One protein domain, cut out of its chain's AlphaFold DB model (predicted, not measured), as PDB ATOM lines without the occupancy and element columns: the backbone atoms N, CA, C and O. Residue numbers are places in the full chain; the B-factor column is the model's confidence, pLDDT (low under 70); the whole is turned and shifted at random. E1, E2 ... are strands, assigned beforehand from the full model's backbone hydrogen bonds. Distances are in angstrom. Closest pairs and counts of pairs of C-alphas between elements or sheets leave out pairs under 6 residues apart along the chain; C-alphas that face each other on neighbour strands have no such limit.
ATOM      1  N   ILE A  54     143.502 128.470  99.527       88.19
ATOM      2  CA  ILE A  54     143.603 128.830 100.941       88.19
ATOM      3  C   ILE A  54     144.227 127.626 101.656       88.19
ATOM      4  O   ILE A  54     143.592 126.564 101.704       88.19
ATOM      5  N   PRO A  55     145.466 127.738 102.166       91.50
ATOM      6  CA  PRO A  55     146.071 126.669 102.942       91.50
ATOM      7  C   PRO A  55     145.363 126.545 104.292       91.50
ATOM      8  O   PRO A  55     144.879 127.529 104.855       91.50
ATOM      9  N   CYS A  56     145.326 125.331 104.824       91.94
ATOM     10  CA  CYS A  56     144.778 125.056 106.143       91.94
ATOM     11  C   CYS A  56     145.635 124.030 106.886       91.94
ATOM     12  O   CYS A  56     146.350 123.248 106.274       91.94
ATOM     13  N   HIS A  57     145.578 124.042 108.209       93.06
ATOM     14  CA  HIS A  57     146.383 123.223 109.102       93.06
ATOM     15  C   HIS A  57     145.460 122.329 109.911       93.06
ATOM     16  O   HIS A  57     144.570 122.839 110.587       93.06
ATOM     17  N   MET A  58     145.665 121.017 109.834       89.88
ATOM     18  CA  MET A  58     144.848 120.041 110.550       89.88
ATOM     19  C   MET A  58     145.709 119.011 111.280       89.88
ATOM     20  O   MET A  58     146.778 118.624 110.805       89.88
ATOM     21  N   GLU A  59     145.227 118.547 112.429       88.94
ATOM     22  CA  GLU A  59     145.870 117.510 113.237       88.94
ATOM     23  C   GLU A  59     145.257 116.145 112.913       88.94
ATOM     24  O   GLU A  59     144.040 115.970 112.950       88.94
ATOM     25  N   ILE A  60     146.096 115.170 112.562       81.62
ATOM     26  CA  ILE A  60     145.633 113.856 112.076       81.62
ATOM     27  C   ILE A  60     145.805 112.747 113.121       81.62
ATOM     28  O   ILE A  60     145.029 111.795 113.173       81.62
ATOM     29  N   GLN A  61     146.845 112.855 113.937       76.00
ATOM     30  CA  GLN A  61     147.169 111.987 115.069       76.00
ATOM     31  C   GLN A  61     147.807 112.892 116.115       76.00
ATOM     32  O   GLN A  61     148.484 113.824 115.694       76.00
ATOM     33  N   ASP A  62     147.631 112.603 117.409       66.94
ATOM     34  CA  ASP A  62     147.857 113.441 118.616       66.94
ATOM     35  C   ASP A  62     149.141 114.313 118.708       66.94
ATOM     36  O   ASP A  62     149.355 114.999 119.703       66.94
ATOM     37  N   THR A  63     150.029 114.296 117.712       68.56
ATOM     38  CA  THR A  63     151.238 115.131 117.596       68.56
ATOM     39  C   THR A  63     151.611 115.564 116.161       68.56
ATOM     40  O   THR A  63     152.656 116.188 115.974       68.56
ATOM     41  N   LYS A  64     150.828 115.226 115.124       80.50
ATOM     42  CA  LYS A  64     151.154 115.505 113.714       80.50
ATOM     43  C   LYS A  64     150.181 116.499 113.097       80.50
ATOM     44  O   LYS A  64     149.069 116.138 112.707       80.50
ATOM     45  N   GLU A  65     150.670 117.722 112.954       86.75
ATOM     46  CA  GLU A  65     150.065 118.767 112.142       86.75
ATOM     47  C   GLU A  65     150.447 118.567 110.670       86.75
ATOM     48  O   GLU A  65     151.607 118.292 110.342       86.75
ATOM     49  N   VAL A  66     149.473 118.697 109.774       87.12
ATOM     50  CA  VAL A  66     149.708 118.713 108.330       87.12
ATOM     51  C   VAL A  66     149.094 119.944 107.694       87.12
ATOM     52  O   VAL A  66     148.065 120.450 108.139       87.12
ATOM     53  N   VAL A  67     149.712 120.375 106.597       91.88
ATOM     54  CA  VAL A  67     149.185 121.439 105.749       91.88
ATOM     55  C   VAL A  67     148.331 120.813 104.650       91.88
ATOM     56  O   VAL A  67     148.808 120.002 103.857       91.88
ATOM     57  N   GLY A  68     147.061 121.187 104.631       92.81
ATOM     58  CA  GLY A  68     146.089 120.884 103.596       92.81
ATOM     59  C   GLY A  68     145.646 122.128 102.833       92.81
ATOM     60  O   GLY A  68     146.200 123.221 102.974       92.81
ATOM     61  N   THR A  69     144.595 121.947 102.044       92.25
ATOM     62  CA  THR A  69     143.968 122.997 101.242       92.25
ATOM     63  C   THR A  69     142.473 123.038 101.521       92.25
ATOM     64  O   THR A  69     141.822 121.996 101.637       92.25
ATOM     65  N   CYS A  70     141.908 124.239 101.597       91.12
ATOM     66  CA  CYS A  70     140.468 124.416 101.683       91.12
ATOM     67  C   CYS A  70     139.795 123.997 100.371       91.12
ATOM     68  O   CYS A  70     140.043 124.570  99.312       91.12
ATOM     69  N   VAL A  71     138.901 123.018 100.452       90.06
ATOM     70  CA  VAL A  71     138.132 122.493  99.321       90.06
ATOM     71  C   VAL A  71     136.636 122.681  99.554       90.06
ATOM     72  O   VAL A  71     136.148 122.647 100.687       90.06
ATOM     73  N   ARG A  72     135.874 122.874  98.473       89.44
ATOM     74  CA  ARG A  72     134.406 122.880  98.520       89.44
ATOM     75  C   ARG A  72     133.883 121.446  98.579       89.44
ATOM     76  O   ARG A  72     134.133 120.661  97.675       89.44
ATOM     77  N   LEU A  73     133.106 121.140  99.615       85.06
ATOM     78  CA  LEU A  73     132.480 119.825  99.820       85.06
ATOM     79  C   LEU A  73     131.053 119.743  99.255       85.06
ATOM     80  O   LEU A  73     130.504 118.659  99.099       85.06
ATOM     81  N   GLY A  74     130.454 120.890  98.926       85.06
ATOM     82  CA  GLY A  74     129.123 120.985  98.324       85.06
ATOM     83  C   GLY A  74     128.330 122.181  98.845       85.06
ATOM     84  O   GLY A  74     128.596 122.676  99.935       85.06
ATOM     85  N   ARG A  75     127.348 122.655  98.065       81.56
ATOM     86  CA  ARG A  75     126.514 123.849  98.336       81.56
ATOM     87  C   ARG A  75     127.348 125.080  98.729       81.56
ATOM     88  O   ARG A  75     127.765 125.832  97.858       81.56
ATOM     89  N   ALA A  76     127.594 125.257 100.024       80.25
ATOM     90  CA  ALA A  76     128.397 126.329 100.606       80.25
ATOM     91  C   ALA A  76     129.372 125.825 101.690       80.25
ATOM     92  O   ALA A  76     130.019 126.624 102.356       80.25
ATOM     93  N   THR A  77     129.484 124.510 101.895       84.00
ATOM     94  CA  THR A  77     130.377 123.942 102.907       84.00
ATOM     95  C   THR A  77     131.782 123.797 102.350       84.00
ATOM     96  O   THR A  77     131.985 123.203 101.283       84.00
ATOM     97  N   ARG A  78     132.750 124.311 103.102       89.81
ATOM     98  CA  ARG A  78     134.179 124.138 102.857       89.81
ATOM     99  C   ARG A  78     134.786 123.262 103.951       89.81
ATOM    100  O   ARG A  78     134.250 123.172 105.056       89.81
ATOM    101  N   GLY A  79     135.873 122.582 103.628       91.56
ATOM    102  CA  GLY A  79     136.630 121.761 104.567       91.56
ATOM    103  C   GLY A  79     138.109 121.771 104.221       91.56
ATOM    104  O   GLY A  79     138.474 122.126 103.103       91.56
ATOM    105  N   CYS A  80     138.945 121.393 105.180       92.31
ATOM    106  CA  CYS A  80     140.380 121.251 104.965       92.31
ATOM    107  C   CYS A  80     140.686 119.832 104.485       92.31
ATOM    108  O   CYS A  80     140.274 118.876 105.144       92.31
ATOM    109  N   ALA A  81     141.376 119.690 103.355       92.06
ATOM    110  CA  ALA A  81     141.780 118.398 102.810       92.06
ATOM    111  C   ALA A  81     143.308 118.290 102.724       92.06
ATOM    112  O   ALA A  81     143.962 119.153 102.135       92.06
ATOM    113  N   ALA A  82     143.865 117.209 103.270       90.38
ATOM    114  CA  ALA A  82     145.288 116.889 103.235       90.38
ATOM    115  C   ALA A  82     145.480 115.400 102.897       90.38
ATOM    116  O   ALA A  82     145.365 114.523 103.755       90.38
ATOM    117  N   GLY A  83     145.755 115.093 101.626       87.25
ATOM    118  CA  GLY A  83     145.853 113.709 101.148       87.25
ATOM    119  C   GLY A  83     144.535 112.954 101.340       87.25
ATOM    120  O   GLY A  83     143.517 113.338 100.775       87.25
ATOM    121  N   ASN A  84     144.556 111.900 102.160       86.12
ATOM    122  CA  ASN A  84     143.372 111.089 102.482       86.12
ATOM    123  C   ASN A  84     142.579 111.613 103.688       86.12
ATOM    124  O   ASN A  84     141.578 111.015 104.076       86.12
ATOM    125  N   TYR A  85     143.035 112.701 104.306       89.00
ATOM    126  CA  TYR A  85     142.393 113.280 105.473       89.00
ATOM    127  C   TYR A  85     141.522 114.454 105.060       89.00
ATOM    128  O   TYR A  85     141.933 115.312 104.278       89.00
ATOM    129  N   LEU A  86     140.312 114.484 105.608       90.19
ATOM    130  CA  LEU A  86     139.349 115.545 105.388       90.19
ATOM    131  C   LEU A  86     138.772 115.976 106.731       90.19
ATOM    132  O   LEU A  86     138.227 115.153 107.464       90.19
ATOM    133  N   GLN A  87     138.836 117.273 107.008       90.81
ATOM    134  CA  GLN A  87     138.152 117.894 108.134       90.81
ATOM    135  C   GLN A  87     137.057 118.827 107.607       90.81
ATOM    136  O   GLN A  87     137.340 119.957 107.182       90.81
ATOM    137  N   PRO A  88     135.795 118.363 107.583       90.69
ATOM    138  CA  PRO A  88     134.666 119.195 107.197       90.69
ATOM    139  C   PRO A  88     134.534 120.402 108.128       90.69
ATOM    140  O   PRO A  88     134.764 120.282 109.329       90.69
ATOM    141  N   LEU A  89     134.122 121.551 107.582       90.75
ATOM    142  CA  LEU A  89     133.848 122.773 108.351       90.75
ATOM    143  C   LEU A  89     135.061 123.279 109.152       90.75
ATOM    144  O   LEU A  89     134.923 123.770 110.271       90.75
ATOM    145  N   HIS A  90     136.256 123.160 108.569       89.81
ATOM    146  CA  HIS A  90     137.483 123.652 109.185       89.81
ATOM    147  C   HIS A  90     137.425 125.179 109.377       89.81
ATOM    148  O   HIS A  90     137.115 125.883 108.412       89.81
ATOM    149  N   PRO A  91     137.767 125.721 110.561       89.38
ATOM    150  CA  PRO A  91     137.614 127.148 110.864       89.38
ATOM    151  C   PRO A  91     138.443 128.063 109.955       89.38
ATOM    152  O   PRO A  91     138.041 129.186 109.691       89.38
ATOM    153  N   GLN A  92     139.571 127.575 109.436       90.12
ATOM    154  CA  GLN A  92     140.403 128.324 108.481       90.12
ATOM    155  C   GLN A  92     139.807 128.388 107.061       90.12
ATOM    156  O   GLN A  92     140.336 129.094 106.213       90.12
ATOM    157  N   CYS A  93     138.734 127.639 106.792       83.56
ATOM    158  CA  CYS A  93     138.092 127.552 105.480       83.56
ATOM    159  C   CYS A  93     136.704 128.215 105.429       83.56
ATOM    160  O   CYS A  93     136.013 128.065 104.414       83.56
ATOM    161  N   LEU A  94     136.286 128.894 106.505       81.81
ATOM    162  CA  LEU A  94     135.019 129.630 106.614       81.81
ATOM    163  C   LEU A  94     135.166 131.087 106.168       81.81
ATOM    164  O   LEU A  94     136.191 131.711 106.511       81.81
TER     165      LEU A  94
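This is residues 54 to 94 of the 94 residues of the protein "uncharacterized protein LOC114340126" of Diabrotica virgifera virgifera (western corn rootworm) (UniProt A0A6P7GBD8). One small sheet of four antiparallel strands, strongly twisted and curled like part of a barrel, forms the body, with the long, bent strand E2 running through it. The hairpin of E1 and E2 reaches out to one end of the longest axis and the hairpin of E2 and E3 to the other, and the short E4 lies beside E3. The printed part has 41 residues, no named helix and the four strands E1, E2, E3 and E4, which stand in that order both along the chain and across the sheet. The class is all strand; the whole is compact, with a radius of gyration of the C-alphas of 9.6 A, and elongated, with spans of 32 by 17 by 13 A.

E2, residues 64 to 74, is the longest strand at 27.4 A and bends by 65 degrees at residue 67. E1, residues 55 to 61, is 19.1 A long and begins at C-alpha 55, (146.071, 126.669, 102.942). E3, residues 77 to 82, measures 16.5 A. E4, residues 85 to 88, measures 9.9 A and ends at C-alpha 88, (134.666, 119.195, 107.197).

The four strands form a meander, each the antiparallel neighbour of the one before. The pairing is staggered: E2 pairs with E1 over residues 64 to 69 and with E3 over residues 69 to 74. N 68 and O 56 are 2.7 A apart, within hydrogen-bond range, in the hairpin of E1 and E2. N 71 and O 79, at 2.8 A, are within that range in the hairpin of E2 and E3, and so are N 87 and O 80, at 2.8 A, in the hairpin of E3 and E4. E1 and E4 are edge strands. The closest C-alphas of E1 and E3 are those of Cys 56 and Cys 80, 5.9 A apart.

The two C-alphas farthest apart are those of Thr 63 and Arg 75, at 32.5 A. The three links between strands are tight, and the printed part has no cut. The mean pLDDT of the printed part is 87.1, and residues 62 to 63 are under 70.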